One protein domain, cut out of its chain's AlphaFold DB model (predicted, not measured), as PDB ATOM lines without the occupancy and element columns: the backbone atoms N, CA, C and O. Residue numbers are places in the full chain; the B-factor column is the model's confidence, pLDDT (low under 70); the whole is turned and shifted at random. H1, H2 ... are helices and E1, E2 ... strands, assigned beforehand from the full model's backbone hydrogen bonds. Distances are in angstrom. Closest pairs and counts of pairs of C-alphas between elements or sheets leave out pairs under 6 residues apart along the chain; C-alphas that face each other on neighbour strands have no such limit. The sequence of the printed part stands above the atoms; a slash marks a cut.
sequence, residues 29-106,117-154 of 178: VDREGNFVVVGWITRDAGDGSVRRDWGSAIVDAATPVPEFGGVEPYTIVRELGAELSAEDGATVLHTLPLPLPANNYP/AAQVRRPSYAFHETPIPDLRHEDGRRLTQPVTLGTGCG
ATOM      1  N   VAL A  29     156.125 101.879 110.126       95.56
ATOM      2  CA  VAL A  29     154.816 101.716 109.482       95.56
ATOM      3  C   VAL A  29     153.694 101.615 110.515       95.56
ATOM      4  O   VAL A  29     153.944 101.349 111.695       95.56
ATOM      5  N   ASP A  30     152.458 101.864 110.092       96.25
ATOM      6  CA  ASP A  30     151.260 101.543 110.869       96.25
ATOM      7  C   ASP A  30     150.940 100.034 110.802       96.25
ATOM      8  O   ASP A  30     151.719  99.227 110.287       96.25
ATOM      9  N   ARG A  31     149.802  99.628 111.371       95.56
ATOM     10  CA  ARG A  31     149.379  98.220 111.394       95.56
ATOM     11  C   ARG A  31     149.047  97.694 109.995       95.56
ATOM     12  O   ARG A  31     149.183  96.499 109.736       95.56
ATOM     13  N   GLU A  32     148.590  98.576 109.122       95.94
ATOM     14  CA  GLU A  32     148.197  98.304 107.745       95.94
ATOM     15  C   GLU A  32     149.418  98.237 106.809       95.94
ATOM     16  O   GLU A  32     149.309  97.735 105.691       95.94
ATOM     17  N   GLY A  33     150.590  98.666 107.285       95.19
ATOM     18  CA  GLY A  33     151.852  98.657 106.554       95.19
ATOM     19  C   GLY A  33     152.157  99.967 105.827       95.19
ATOM     20  O   GLY A  33     153.152 100.024 105.105       95.19
ATOM     21  N   ASN A  34     151.348 101.012 106.020       97.19
ATOM     22  CA  ASN A  34     151.607 102.338 105.466       97.19
ATOM     23  C   ASN A  34     152.740 103.015 106.230       97.19
ATOM     24  O   ASN A  34     152.850 102.897 107.450       97.19
ATOM     25  N   PHE A  35     153.564 103.778 105.527       95.56
ATOM     26  CA  PHE A  35     154.668 104.514 106.122       95.56
ATOM     27  C   PHE A  35     154.170 105.658 106.995       95.56
ATOM     28  O   PHE A  35     153.357 106.480 106.574       95.56
ATOM     29  N   VAL A  36     154.736 105.761 108.194       94.75
ATOM     30  CA  VAL A  36     154.540 106.906 109.083       94.75
ATOM     31  C   VAL A  36     155.699 107.867 108.862       94.75
ATOM     32  O   VAL A  36     156.803 107.642 109.362       94.75
ATOM     33  N   VAL A  37     155.476 108.922 108.084       92.44
ATOM     34  CA  VAL A  37     156.522 109.873 107.688       92.44
ATOM     35  C   VAL A  37     156.436 111.124 108.555       92.44
ATOM     36  O   VAL A  37     155.370 111.718 108.693       92.44
ATOM     37  N   VAL A  38     157.573 111.545 109.108       88.50
ATOM     38  CA  VAL A  38     157.768 112.858 109.740       88.50
ATOM     39  C   VAL A  38     159.063 113.436 109.177       88.50
ATOM     40  O   VAL A  38     160.141 112.904 109.432       88.50
ATOM     41  N   GLY A  39     158.961 114.490 108.375       88.38
ATOM     42  CA  GLY A  39     160.089 115.081 107.662       88.38
ATOM     43  C   GLY A  39     159.680 115.613 106.296       88.38
ATOM     44  O   GLY A  39     158.595 116.168 106.144       88.38
ATOM     45  N   TRP A  40     160.539 115.442 105.292       90.94
ATOM     46  CA  TRP A  40     160.220 115.798 103.912       90.94
ATOM     47  C   TRP A  40     159.092 114.926 103.351       90.94
ATOM     48  O   TRP A  40     159.265 113.726 103.136       90.94
ATOM     49  N   ILE A  41     157.965 115.568 103.062       93.00
ATOM     50  CA  ILE A  41     156.832 115.037 102.314       93.00
ATOM     51  C   ILE A  41     156.975 115.475 100.858       93.00
ATOM     52  O   ILE A  41     157.036 116.674 100.571       93.00
ATOM     53  N   THR A  42     157.046 114.513  99.939       94.44
ATOM     54  CA  THR A  42     157.162 114.780  98.503       94.44
ATOM     55  C   THR A  42     155.778 114.848  97.867       94.44
ATOM     56  O   THR A  42     154.905 114.023  98.137       94.44
ATOM     57  N   ARG A  43     155.548 115.861  97.033       95.44
ATOM     58  CA  ARG A  43     154.246 116.143  96.420       95.44
ATOM     59  C   ARG A  43     154.418 116.546  94.971       95.44
ATOM     60  O   ARG A  43     155.412 117.177  94.623       95.44
ATOM     61  N   ASP A  44     153.414 116.248  94.163       95.00
ATOM     62  CA  ASP A  44     153.319 116.795  92.817       95.00
ATOM     63  C   ASP A  44     153.104 118.315  92.907       95.00
ATOM     64  O   ASP A  44     152.234 118.790  93.646       95.00
ATOM     65  N   ALA A  45     153.937 119.083  92.208       93.25
ATOM     66  CA  ALA A  45     153.804 120.532  92.108       93.25
ATOM     67  C   ALA A  45     152.785 120.964  91.031       93.25
ATOM     68  O   ALA A  45     152.435 122.142  90.963       93.25
ATOM     69  N   GLY A  46     152.289 120.031  90.214       91.19
ATOM     70  CA  GLY A  46     151.322 120.266  89.139       91.19
ATOM     71  C   GLY A  46     151.948 120.675  87.802       91.19
ATOM     72  O   GLY A  46     151.234 120.808  86.809       91.19
ATOM     73  N   ASP A  47     153.268 120.855  87.754       91.19
ATOM     74  CA  ASP A  47     154.055 121.175  86.555       91.19
ATOM     75  C   ASP A  47     154.986 120.021  86.126       91.19
ATOM     76  O   ASP A  47     155.859 120.200  85.277       91.19
ATOM     77  N   GLY A  48     154.798 118.833  86.712       87.19
ATOM     78  CA  GLY A  48     155.665 117.670  86.517       87.19
ATOM     79  C   GLY A  48     156.921 117.677  87.392       87.19
ATOM     80  O   GLY A  48     157.726 116.754  87.292       87.19
ATOM     81  N   SER A  49     157.107 118.687  88.250       91.44
ATOM     82  CA  SER A  49     158.150 118.689  89.274       91.44
ATOM     83  C   SER A  49     157.635 118.186  90.626       91.44
ATOM     84  O   SER A  49     156.437 118.185  90.916       91.44
ATOM     85  N   VAL A  50     158.568 117.761  91.481       94.38
ATOM     86  CA  VAL A  50     158.263 117.305  92.840       94.38
ATOM     87  C   VAL A  50     158.647 118.379  93.846       94.38
ATOM     88  O   VAL A  50     159.821 118.722  94.008       94.38
ATOM     89  N   ARG A  51     157.650 118.871  94.580       94.56
ATOM     90  CA  ARG A  51     157.841 119.768  95.718       94.56
ATOM     91  C   ARG A  51     158.105 118.962  96.984       94.56
ATOM     92  O   ARG A  51     157.560 117.876  97.164       94.56
ATOM     93  N   ARG A  52     158.930 119.510  97.877       91.88
ATOM     94  CA  ARG A  52     159.213 118.927  99.192       91.88
ATOM     95  C   ARG A  52     158.831 119.912 100.279       91.88
ATOM     96  O   ARG A  52     159.343 121.027 100.289       91.88
ATOM     97  N   ASP A  53     157.988 119.467 101.197       90.56
ATOM     98  CA  ASP A  53     157.600 120.243 102.371       90.56
ATOM     99  C   ASP A  53     157.947 119.487 103.634       90.56
ATOM    100  O   ASP A  53     157.834 118.264 103.674       90.56
ATOM    101  N   TRP A  54     158.316 120.208 104.685       89.06
ATOM    102  CA  TRP A  54     158.393 119.601 106.002       89.06
ATOM    103  C   TRP A  54     156.983 119.364 106.547       89.06
ATOM    104  O   TRP A  54     156.153 120.274 106.545       89.06
ATOM    105  N   GLY A  55     156.709 118.157 107.029       90.56
ATOM    106  CA  GLY A  55     155.417 117.806 107.599       90.56
ATOM    107  C   GLY A  55     155.375 116.375 108.109       90.56
ATOM    108  O   GLY A  55     156.405 115.725 108.288       90.56
ATOM    109  N   SER A  56     154.166 115.884 108.344       92.69
ATOM    110  CA  SER A  56     153.925 114.516 108.779       92.69
ATOM    111  C   SER A  56     152.699 113.938 108.083       92.69
ATOM    112  O   SER A  56     151.689 114.615 107.907       92.69
ATOM    113  N   ALA A  57     152.789 112.678 107.671       95.81
ATOM    114  CA  ALA A  57     151.725 112.006 106.937       95.81
ATOM    115  C   ALA A  57     151.807 110.482 107.081       95.81
ATOM    116  O   ALA A  57     152.874 109.918 107.337       95.81
ATOM    117  N   ILE A  58     150.671 109.829 106.858       96.62
ATOM    118  CA  ILE A  58     150.581 108.406 106.546       96.62
ATOM    119  C   ILE A  58     150.654 108.261 105.024       96.62
ATOM    120  O   ILE A  58     149.812 108.798 104.297       96.62
ATOM    121  N   VAL A  59     151.677 107.558 104.547       96.81
ATOM    122  CA  VAL A  59     151.988 107.365 103.126       96.81
ATOM    123  C   VAL A  59     151.773 105.907 102.746       96.81
ATOM    124  O   VAL A  59     152.236 105.005 103.436       96.81
ATOM    125  N   ASP A  60     151.080 105.684 101.636       97.31
ATOM    126  CA  ASP A  60     150.706 104.357 101.159       97.31
ATOM    127  C   ASP A  60     151.942 103.476 100.899       97.31
ATOM    128  O   ASP A  60     152.952 103.928 100.347       97.31
ATOM    129  N   ALA A  61     151.867 102.200 101.281       95.44
ATOM    130  CA  ALA A  61     152.953 101.235 101.085       95.44
ATOM    131  C   ALA A  61     153.296 100.985  99.601       95.44
ATOM    132  O   ALA A  61     154.418 100.585  99.277       95.44
ATOM    133  N   ALA A  62     152.331 101.210  98.707       94.81
ATOM    134  CA  ALA A  62     152.443 101.103  97.259       94.81
ATOM    135  C   ALA A  62     152.690 102.461  96.581       94.81
ATOM    136  O   ALA A  62     152.504 102.583  95.368       94.81
ATOM    137  N   THR A  63     153.123 103.479  97.337       95.12
ATOM    138  CA  THR A  63     153.561 104.752  96.757       95.12
ATOM    139  C   THR A  63     154.582 104.526  95.627       95.12
ATOM    140  O   THR A  63     155.401 103.604  95.727       95.12
ATOM    141  N   PRO A  64     154.566 105.346  94.555       93.44
ATOM    142  CA  PRO A  64     155.489 105.195  93.440       93.44
ATOM    143  C   PRO A  64     156.949 105.135  93.887       93.44
ATOM    144  O   PRO A  64     157.379 105.868  94.778       93.44
ATOM    145  N   VAL A  65     157.702 104.248  93.246       91.38
ATOM    146  CA  VAL A  65     159.124 104.047  93.507       91.38
ATOM    147  C   VAL A  65     159.911 104.758  92.407       91.38
ATOM    148  O   VAL A  65     159.785 104.354  91.249       91.38
ATOM    149  N   PRO A  66     160.713 105.793  92.722       90.06
ATOM    150  CA  PRO A  66     161.499 106.485  91.710       90.06
ATOM    151  C   PRO A  66     162.602 105.587  91.158       90.06
ATOM    152  O   PRO A  66     163.063 104.641  91.810       90.06
ATOM    153  N   GLU A  67     163.133 105.975  90.002       88.38
ATOM    154  CA  GLU A  67     164.452 105.513  89.574       88.38
ATOM    155  C   GLU A  67     165.516 105.822  90.641       88.38
ATOM    156  O   GLU A  67     165.373 106.730  91.465       88.38
ATOM    157  N   PHE A  68     166.602 105.049  90.647       83.94
ATOM    158  CA  PHE A  68     167.674 105.216  91.624       83.94
ATOM    159  C   PHE A  68     168.231 106.651  91.604       83.94
ATOM    160  O   PHE A  68     168.686 107.140  90.573       83.94
ATOM    161  N   GLY A  69     168.211 107.319  92.763       80.56
ATOM    162  CA  GLY A  69     168.634 108.718  92.913       80.56
ATOM    163  C   GLY A  69     167.577 109.764  92.528       80.56
ATOM    164  O   GLY A  69     167.801 110.954  92.757       80.56
ATOM    165  N   GLY A  70     166.433 109.341  91.983       87.94
ATOM    166  CA  GLY A  70     165.279 110.188  91.693       87.94
ATOM    167  C   GLY A  70     164.364 110.399  92.902       87.94
ATOM    168  O   GLY A  70     164.597 109.874  93.993       87.94
ATOM    169  N   VAL A  71     163.303 111.182  92.696       89.56
ATOM    170  CA  VAL A  71     162.258 111.444  93.694       89.56
ATOM    171  C   VAL A  71     160.908 111.514  93.000       89.56
ATOM    172  O   VAL A  71     160.757 112.306  92.079       89.56
ATOM    173  N   GLU A  72     159.940 110.745  93.490       93.69
ATOM    174  CA  GLU A  72     158.532 110.831  93.086       93.69
ATOM    175  C   GLU A  72     157.672 111.488  94.185       93.69
ATOM    176  O   GLU A  72     158.109 111.590  95.343       93.69
ATOM    177  N   PRO A  73     156.455 111.955  93.865       95.56
ATOM    178  CA  PRO A  73     155.442 112.296  94.857       95.56
ATOM    179  C   PRO A  73     154.986 111.079  95.663       95.56
ATOM    180  O   PRO A  73     154.777 109.993  95.120       95.56
ATOM    181  N   TYR A  74     154.748 111.280  96.957       95.94
ATOM    182  CA  TYR A  74     154.119 110.259  97.780       95.94
ATOM    183  C   TYR A  74     152.624 110.132  97.476       95.94
ATOM    184  O   TYR A  74     151.918 111.127  97.300       95.94
ATOM    185  N   THR A  75     152.114 108.901  97.514       97.38
ATOM    186  CA  THR A  75     150.672 108.649  97.644       97.38
ATOM    187  C   THR A  75     150.287 108.796  99.111       97.38
ATOM    188  O   THR A  75     150.467 107.888  99.919       97.38
ATOM    189  N   ILE A  76     149.815 109.983  99.477       96.94
ATOM    190  CA  ILE A  76     149.458 110.305 100.859       96.94
ATOM    191  C   ILE A  76     148.049 109.796 101.137       96.94
ATOM    192  O   ILE A  76     147.081 110.268 100.544       96.94
ATOM    193  N   VAL A  77     147.941 108.849 102.067       96.94
ATOM    194  CA  VAL A  77     146.653 108.338 102.550       96.94
ATOM    195  C   VAL A  77     146.008 109.377 103.455       96.94
ATOM    196  O   VAL A  77     144.800 109.607 103.395       96.94
ATOM    197  N   ARG A  78     146.817 110.004 104.318       95.38
ATOM    198  CA  ARG A  78     146.318 110.936 105.323       95.38
ATOM    199  C   ARG A  78     147.401 111.875 105.834       95.38
ATOM    200  O   ARG A  78     148.485 111.433 106.199       95.38
ATOM    201  N   GLU A  79     147.084 113.160 105.925       95.38
ATOM    202  CA  GLU A  79     147.945 114.145 106.587       95.38
ATOM    203  C   GLU A  79     147.830 114.019 108.107       95.38
ATOM    204  O   GLU A  79     146.734 113.820 108.642       95.38
ATOM    205  N   LEU A  80     148.952 114.173 108.806       93.25
ATOM    206  CA  LEU A  80     148.982 114.262 110.260       93.25
ATOM    207  C   LEU A  80     149.095 115.738 110.649       93.25
ATOM    208  O   LEU A  80     149.965 116.464 110.170       93.25
ATOM    209  N   GLY A  81     148.186 116.200 111.504       86.62
ATOM    210  CA  GLY A  81     148.219 117.572 112.005       86.62
ATOM    211  C   GLY A  81     149.442 117.838 112.889       86.62
ATOM    212  O   GLY A  81     150.056 116.913 113.420       86.62
ATOM    213  N   ALA A  82     149.758 119.121 113.098       82.69
ATOM    214  CA  ALA A  82     150.784 119.535 114.063       82.69
ATOM    215  C   ALA A  82     150.478 119.018 115.482       82.69
ATOM    216  O   ALA A  82     151.381 118.601 116.206       82.69
ATOM    217  N   GLU A  83     149.190 119.005 115.831       87.00
ATOM    218  CA  GLU A  83     148.643 118.275 116.966       87.00
ATOM    219  C   GLU A  83     147.935 117.026 116.441       87.00
ATOM    220  O   GLU A  83     147.069 117.109 115.563       87.00
ATOM    221  N   LEU A  84     148.307 115.866 116.978       88.81
ATOM    222  CA  LEU A  84     147.708 114.598 116.586       88.81
ATOM    223  C   LEU A  84     146.294 114.484 117.150       88.81
ATOM    224  O   LEU A  84     146.045 114.788 118.321       88.81
ATOM    225  N   SER A  85     145.371 113.977 116.332       90.94
ATOM    226  CA  SER A  85     144.067 113.556 116.834       90.94
ATOM    227  C   SER A  85     144.229 112.409 117.843       90.94
ATOM    228  O   SER A  85     145.263 111.739 117.896       90.94
ATOM    229  N   ALA A  86     143.204 112.155 118.660       90.69
ATOM    230  CA  ALA A  86     143.238 111.028 119.594       90.69
ATOM    231  C   ALA A  86     143.397 109.679 118.869       90.69
ATOM    232  O   ALA A  86     144.070 108.787 119.382       90.69
ATOM    233  N   GLU A  87     142.804 109.560 117.679       92.00
ATOM    234  CA  GLU A  87     142.931 108.396 116.805       92.00
ATOM    235  C   GLU A  87     144.374 108.241 116.311       92.00
ATOM    236  O   GLU A  87     144.992 107.202 116.526       92.00
ATOM    237  N   ASP A  88     144.965 109.312 115.783       92.62
ATOM    238  CA  ASP A  88     146.344 109.299 115.276       92.62
ATOM    239  C   ASP A  88     147.369 109.050 116.364       92.62
ATOM    240  O   ASP A  88     148.322 108.295 116.190       92.62
ATOM    241  N   GLY A  89     147.158 109.668 117.522       93.06
ATOM    242  CA  GLY A  89     147.994 109.459 118.689       93.06
ATOM    243  C   GLY A  89     147.951 108.015 119.193       93.06
ATOM    244  O   GLY A  89     148.904 107.585 119.849       93.06
ATOM    245  N   ALA A  90     146.887 107.264 118.894       94.56
ATOM    246  CA  ALA A  90     146.726 105.863 119.268       94.56
ATOM    247  C   ALA A  90     147.309 104.876 118.240       94.56
ATOM    248  O   ALA A  90     147.457 103.700 118.572       94.56
ATOM    249  N   THR A  91     147.697 105.329 117.041       94.56
ATOM    250  CA  THR A  91     148.314 104.482 116.009       94.56
ATOM    251  C   THR A  91     149.563 103.792 116.544       94.56
ATOM    252  O   THR A  91     150.528 104.452 116.930       94.56
ATOM    253  N   VAL A  92     149.557 102.458 116.570       96.25
ATOM    254  CA  VAL A  92     150.688 101.642 117.033       96.25
ATOM    255  C   VAL A  92     151.736 101.538 115.931       96.25
ATOM    256  O   VAL A  92     151.422 101.170 114.800       96.25
ATOM    257  N   LEU A  93     152.989 101.812 116.280       95.81
ATOM    258  CA  LEU A  93     154.110 101.746 115.353       95.81
ATOM    259  C   LEU A  93     154.622 100.312 115.202       95.81
ATOM    260  O   LEU A  93     154.796  99.575 116.183       95.81
ATOM    261  N   HIS A  94     154.879  99.945 113.953       97.00
ATOM    262  CA  HIS A  94     155.350  98.635 113.543       97.00
ATOM    263  C   HIS A  94     156.670  98.733 112.766       97.00
ATOM    264  O   HIS A  94     157.020  99.767 112.191       97.00
ATOM    265  N   THR A  95     157.426  97.634 112.764       94.75
ATOM    266  CA  THR A  95     158.681  97.488 112.021       94.75
ATOM    267  C   THR A  95     158.437  97.371 110.525       94.75
ATOM    268  O   THR A  95     157.421  96.825 110.096       94.75
ATOM    269  N   LEU A  96     159.421  97.754 109.717       92.88
ATOM    270  CA  LEU A  96     159.395  97.429 108.294       92.88
ATOM    271  C   LEU A  96     159.393  95.904 108.062       92.88
ATOM    272  O   LEU A  96     160.163  95.186 108.713       92.88
ATOM    273  N   PRO A  97     158.548  95.393 107.148       91.94
ATOM    274  CA  PRO A  97     158.619  94.006 106.709       91.94
ATOM    275  C   PRO A  97     159.779  93.800 105.723       91.94
ATOM    276  O   PRO A  97     160.336  94.752 105.182       91.94
ATOM    277  N   LEU A  98     160.128  92.538 105.453       89.06
ATOM    278  CA  LEU A  98     160.983  92.163 104.321       89.06
ATOM    279  C   LEU A  98     160.190  91.297 103.327       89.06
ATOM    280  O   LEU A  98     159.617  90.285 103.752       89.06
ATOM    281  N   PRO A  99     160.194  91.619 102.017       87.88
ATOM    282  CA  PRO A  99     160.908  92.732 101.379       87.88
ATOM    283  C   PRO A  99     160.369  94.106 101.798       87.88
ATOM    284  O   PRO A  99     159.206  94.226 102.182       87.88
ATOM    285  N   LEU A 100     161.235  95.123 101.726       88.31
ATOM    286  CA  LEU A 100     160.852  96.499 102.025       88.31
ATOM    287  C   LEU A 100     159.797  96.978 101.011       88.31
ATOM    288  O   LEU A 100     160.029  96.834  99.804       88.31
ATOM    289  N   PRO A 101     158.672  97.556 101.467       89.25
ATOM    290  CA  PRO A 101     157.743  98.240 100.580       89.25
ATOM    291  C   PRO A 101     158.417  99.475  99.972       89.25
ATOM    292  O   PRO A 101     159.364 100.012 100.546       89.25
ATOM    293  N   ALA A 102     157.943  99.899  98.799       87.81
ATOM    294  CA  ALA A 102     158.405 101.091  98.085       87.81
ATOM    295  C   ALA A 102     159.940 101.323  98.093       87.81
ATOM    296  O   ALA A 102     160.418 102.418  98.394       87.81
ATOM    297  N   ASN A 103     160.726 100.284  97.784       85.12
ATOM    298  CA  ASN A 103     162.190 100.318  97.838       85.12
ATOM    299  C   ASN A 103     162.824 100.188  96.441       85.12
ATOM    300  O   ASN A 103     162.543  99.231  95.721       85.12
ATOM    301  N   ASN A 104     163.737 101.100  96.094       79.94
ATOM    302  CA  ASN A 104     164.566 101.055  94.879       79.94
ATOM    303  C   ASN A 104     166.053 100.772  95.148       79.94
ATOM    304  O   ASN A 104     166.844 100.738  94.204       79.94
ATOM    305  N   TYR A 105     166.453 100.555  96.401       74.19
ATOM    306  CA  TYR A 105     167.825 100.192  96.736       74.19
ATOM    307  C   TYR A 105     167.972  98.665  96.734       74.19
ATOM    308  O   TYR A 105     167.359  97.991  97.573       74.19
ATOM    309  N   PRO A 106     168.774  98.082  95.820       67.88
ATOM    310  CA  PRO A 106     169.047  96.655  95.856       67.88
ATOM    311  C   PRO A 106     169.828  96.338  97.132       67.88
ATOM    312  O   PRO A 106     170.955  96.796  97.321       67.88
ATOM    313  N   ALA A 117     169.739  86.028 100.481       78.50
ATOM    314  CA  ALA A 117     169.185  87.215 101.139       78.50
ATOM    315  C   ALA A 117     167.933  87.779 100.449       78.50
ATOM    316  O   ALA A 117     166.989  88.200 101.117       78.50
ATOM    317  N   ALA A 118     167.892  87.725  99.116       77.75
ATOM    318  CA  ALA A 118     166.745  88.160  98.319       77.75
ATOM    319  C   ALA A 118     165.479  87.308  98.559       77.75
ATOM    320  O   ALA A 118     164.357  87.760  98.305       77.75
ATOM    321  N   GLN A 119     165.633  86.083  99.071       84.38
ATOM    322  CA  GLN A 119     164.527  85.183  99.402       84.38
ATOM    323  C   GLN A 119     164.014  85.371 100.833       84.38
ATOM    324  O   GLN A 119     162.942  84.870 101.167       84.38
ATOM    325  N   VAL A 120     164.731  86.116 101.683       85.88
ATOM    326  CA  VAL A 120     164.318  86.345 103.070       85.88
ATOM    327  C   VAL A 120     162.979  87.082 103.091       85.88
ATOM    328  O   VAL A 120     162.781  88.097 102.419       85.88
ATOM    329  N   ARG A 121     162.039  86.548 103.872       88.88
ATOM    330  CA  ARG A 121     160.736  87.155 104.146       88.88
ATOM    331  C   ARG A 121     160.579  87.323 105.645       88.88
ATOM    332  O   ARG A 121     160.840  86.386 106.398       88.88
ATOM    333  N   ARG A 122     160.181  88.517 106.080       90.44
ATOM    334  CA  ARG A 122     159.904  88.816 107.491       90.44
ATOM    335  C   ARG A 122     158.616  89.622 107.585       90.44
ATOM    336  O   ARG A 122     158.496  90.611 106.861       90.44
ATOM    337  N   PRO A 123     157.664  89.221 108.440       93.88
ATOM    338  CA  PRO A 123     156.479  90.026 108.661       93.88
ATOM    339  C   PRO A 123     156.844  91.300 109.430       93.88
ATOM    340  O   PRO A 123     157.905  91.402 110.050       93.88
ATOM    341  N   SER A 124     155.938  92.267 109.380       95.44
ATOM    342  CA  SER A 124     155.976  93.442 110.241       95.44
ATOM    343  C   SER A 124     155.499  93.068 111.651       95.44
ATOM    344  O   SER A 124     154.562  92.280 111.797       95.44
ATOM    345  N   TYR A 125     156.136  93.617 112.685       96.00
ATOM    346  CA  TYR A 125     155.746  93.438 114.084       96.00
ATOM    347  C   TYR A 125     155.534  94.792 114.748       96.00
ATOM    348  O   TYR A 125     156.292  95.728 114.495       96.00
ATOM    349  N   ALA A 126     154.564  94.893 115.656       96.12
ATOM    350  CA  ALA A 126     154.478  96.055 116.532       96.12
ATOM    351  C   ALA A 126     155.763  96.157 117.369       96.12
ATOM    352  O   ALA A 126     156.263  95.143 117.855       96.12
ATOM    353  N   PHE A 127     156.292  97.363 117.597       93.94
ATOM    354  CA  PHE A 127     157.608  97.531 118.243       93.94
ATOM    355  C   PHE A 127     157.747  96.851 119.613       93.94
ATOM    356  O   PHE A 127     158.811  96.348 119.970       93.94
ATOM    357  N   HIS A 128     156.666  96.820 120.385       92.88
ATOM    358  CA  HIS A 128     156.614  96.182 121.699       92.88
ATOM    359  C   HIS A 128     156.479  94.652 121.640       92.88
ATOM    360  O   HIS A 128     156.660  93.982 122.655       92.88
ATOM    361  N   GLU A 129     156.203  94.097 120.461       92.62
ATOM    362  CA  GLU A 129     156.021  92.667 120.217       92.62
ATOM    363  C   GLU A 129     157.166  92.060 119.396       92.62
ATOM    364  O   GLU A 129     157.365  90.850 119.481       92.62
ATOM    365  N   THR A 130     157.985  92.874 118.714       91.56
ATOM    366  CA  THR A 130     159.099  92.447 117.847       91.56
ATOM    367  C   THR A 130     159.938  91.320 118.460       91.56
ATOM    368  O   THR A 130     160.447  91.488 119.572       91.56
ATOM    369  N   PRO A 131     160.107  90.176 117.771       89.44
ATOM    370  CA  PRO A 131     160.943  89.086 118.256       89.44
ATOM    371  C   PRO A 131     162.395  89.532 118.439       89.44
ATOM    372  O   PRO A 131     162.979  90.162 117.559       89.44
ATOM    373  N   ILE A 132     162.986  89.165 119.573       89.00
ATOM    374  CA  ILE A 132     164.402  89.381 119.866       89.00
ATOM    375  C   ILE A 132     165.044  87.986 119.894       89.00
ATOM    376  O   ILE A 132     164.744  87.232 120.820       89.00
ATOM    377  N   PRO A 133     165.860  87.611 118.888       85.00
ATOM    378  CA  PRO A 133     166.333  86.235 118.708       85.00
ATOM    379  C   PRO A 133     167.023  85.625 119.932       85.00
ATOM    380  O   PRO A 133     166.834  84.446 120.211       85.00
ATOM    381  N   ASP A 134     167.764  86.442 120.681       87.12
ATOM    382  CA  ASP A 134     168.579  85.991 121.813       87.12
ATOM    383  C   ASP A 134     167.944  86.288 123.182       87.12
ATOM    384  O   ASP A 134     168.605  86.129 124.208       87.12
ATOM    385  N   LEU A 135     166.682  86.737 123.220       88.56
ATOM    386  CA  LEU A 135     166.014  87.119 124.464       88.56
ATOM    387  C   LEU A 135     165.744  85.898 125.340       88.56
ATOM    388  O   LEU A 135     164.980  85.005 124.967       88.56
ATOM    389  N   ARG A 136     166.307  85.906 126.546       88.12
ATOM    390  CA  ARG A 136     166.036  84.898 127.566       88.12
ATOM    391  C   ARG A 136     164.930  85.363 128.501       88.12
ATOM    392  O   ARG A 136     164.596  86.546 128.575       88.12
ATOM    393  N   HIS A 137     164.349  84.417 129.233       84.06
ATOM    394  CA  HIS A 137     163.294  84.735 130.193       84.06
ATOM    395  C   HIS A 137     163.799  85.693 131.284       84.06
ATOM    396  O   HIS A 137     163.092  86.628 131.653       84.06
ATOM    397  N   GLU A 138     165.032  85.487 131.747       90.69
ATOM    398  CA  GLU A 138     165.692  86.294 132.773       90.69
ATOM    399  C   GLU A 138     166.024  87.729 132.339       90.69
ATOM    400  O   GLU A 138     166.099  88.607 133.196       90.69
ATOM    401  N   ASP A 139     166.181  87.989 131.036       86.69
ATOM    402  CA  ASP A 139     166.504  89.329 130.529       86.69
ATOM    403  C   ASP A 139     165.304  90.279 130.658       86.69
ATOM    404  O   ASP A 139     165.461  91.481 130.890       86.69
ATOM    405  N   GLY A 140     164.088  89.733 130.521       81.81
ATOM    406  CA  GLY A 140     162.848  90.499 130.461       81.81
ATOM    407  C   GLY A 140     162.770  91.441 129.246       81.81
ATOM    408  O   GLY A 140     163.755  91.766 128.584       81.81
ATOM    409  N   ARG A 141     161.565  91.921 128.914       82.44
ATOM    410  CA  ARG A 141     161.397  92.927 127.849       82.44
ATOM    411  C   ARG A 141     161.409  94.328 128.440       82.44
ATOM    412  O   ARG A 141     160.627  94.632 129.334       82.44
ATOM    413  N   ARG A 142     162.227  95.215 127.867       80.44
ATOM    414  CA  ARG A 142     162.215  96.645 128.219       80.44
ATOM    415  C   ARG A 142     160.933  97.345 127.763       80.44
ATOM    416  O   ARG A 142     160.430  98.221 128.458       80.44
ATOM    417  N   LEU A 143     160.427  96.973 126.589       84.19
ATOM    418  CA  LEU A 143     159.185  97.492 126.025       84.19
ATOM    419  C   LEU A 143     158.134  96.389 126.055       84.19
ATOM    420  O   LEU A 143     158.311  95.345 125.429       84.19
ATOM    421  N   THR A 144     157.062  96.631 126.803       87.62
ATOM    422  CA  THR A 144     155.910  95.722 126.932       87.62
ATOM    423  C   THR A 144     154.587  96.397 126.593       87.62
ATOM    424  O   THR A 144     153.595  95.713 126.377       87.62
ATOM    425  N   GLN A 145     154.563  97.731 126.540       92.44
ATOM    426  CA  GLN A 145     153.382  98.515 126.198       92.44
ATOM    427  C   GLN A 145     153.443  98.967 124.738       92.44
ATOM    428  O   GLN A 145     154.548  99.232 124.252       92.44
ATOM    429  N   PRO A 146     152.290  99.113 124.060       93.75
ATOM    430  CA  PRO A 146     152.243  99.624 122.700       93.75
ATOM    431  C   PRO A 146     152.983 100.953 122.553       93.75
ATOM    432  O   PRO A 146     152.707 101.918 123.266       93.75
ATOM    433  N   VAL A 147     153.915 101.000 121.602       93.19
ATOM    434  CA  VAL A 147     154.563 102.246 121.193       93.19
ATOM    435  C   VAL A 147     153.666 102.888 120.149       93.19
ATOM    436  O   VAL A 147     153.599 102.412 119.017       93.19
ATOM    437  N   THR A 148     152.945 103.933 120.539       94.19
ATOM    438  CA  THR A 148     152.070 104.666 119.623       94.19
ATOM    439  C   THR A 148     152.737 105.929 119.107       94.19
ATOM    440  O   THR A 148     153.652 106.465 119.747       94.19
ATOM    441  N   LEU A 149     152.234 106.447 117.989       90.00
ATOM    442  CA  LEU A 149     152.659 107.719 117.419       90.00
ATOM    443  C   LEU A 149     152.569 108.857 118.448       90.00
ATOM    444  O   LEU A 149     153.506 109.631 118.583       90.00
ATOM    445  N   GLY A 150     151.515 108.909 119.269       84.50
ATOM    446  CA  GLY A 150     151.365 109.928 120.314       84.50
ATOM    447  C   GLY A 150     152.407 109.839 121.440       84.50
ATOM    448  O   GLY A 150     152.809 110.859 121.996       84.50
ATOM    449  N   THR A 151     152.881 108.637 121.783       78.38
ATOM    450  CA  THR A 151     154.017 108.469 122.712       78.38
ATOM    451  C   THR A 151     155.361 108.779 122.065       78.38
ATOM    452  O   THR A 151     156.220 109.349 122.731       78.38
ATOM    453  N   GLY A 152     155.540 108.441 120.785       56.03
ATOM    454  CA  GLY A 152     156.758 108.741 120.027       56.03
ATOM    455  C   GLY A 152     156.921 110.231 119.708       56.03
ATOM    456  O   GLY A 152     158.035 110.746 119.742       56.03
ATOM    457  N   CYS A 153     155.812 110.939 119.475       49.53
ATOM    458  CA  CYS A 153     155.774 112.380 119.211       49.53
ATOM    459  C   CYS A 153     155.642 113.240 120.483       49.53
ATOM    460  O   CYS A 153     155.837 114.450 120.410       49.53
ATOM    461  N   GLY A 154     155.398 112.622 121.647       36.09
ATOM    462  CA  GLY A 154     155.232 113.286 122.942       36.09
ATOM    463  C   GLY A 154     153.806 113.804 123.168       36.09
ATOM    464  O   GLY A 154     153.292 114.617 122.409       36.09
TER     465      GLY A 154
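Overview. This is residues 29 to 106 and 117 to 154 of the 178 residues of an uncharacterized protein of Rhodococcus sp. MTM3W5.2 (UniProt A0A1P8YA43). Little regular structure: mostly loops, with a strongly twisted three-stranded sheet toward one end, two short touching helices off it, and residues 133 to 140 sticking out at the other. Of 116 printed residues, 34 are in named elements, E1, E2, E3, H1, H2 in chain order, mixed in class; E1 E2 E3 form an antiparallel meander, each strand beside the one before. It is only just loose, close to compact (radius of gyration of the C-alphas 16.5 A), spanning 59 by 39 by 19 A.

Arrangement. E1, residues 35 to 44, bends by 106 degrees at residue 38; it forms a hairpin with E2, residues 50 to 59, N 41 and O 53 being within hydrogen-bond range at 2.8 A. E2 bends by 111 degrees at residue 56 and forms a hairpin with E3, residues 76 to 79, N 58 and O 78 being 2.8 A apart. H1, residues 86 to 90, touches H2, residues 149 to 153; their closest C-alphas, Gly 89 and Gly 150, are 3.8 A apart. Neither is on the sheet; in both, every O i to N i+4 pair is within range.

Along the chain. E1 runs 18.2 A from C-alpha 35 at (154.668, 104.514, 106.122), E2 15.6 A. H2 ends with C-alpha 153 at (155.774, 112.380, 119.211).

Size, cuts and confidence. The farthest C-alphas, Asp 47 and Glu 138, are 59.1 A apart. Residues 107 to 116 are not printed, a 10.8 A gap between C-alphas 106 and 117. E2 to E3 is a long link. Residues 106 and 152 to 154 have pLDDT under 70.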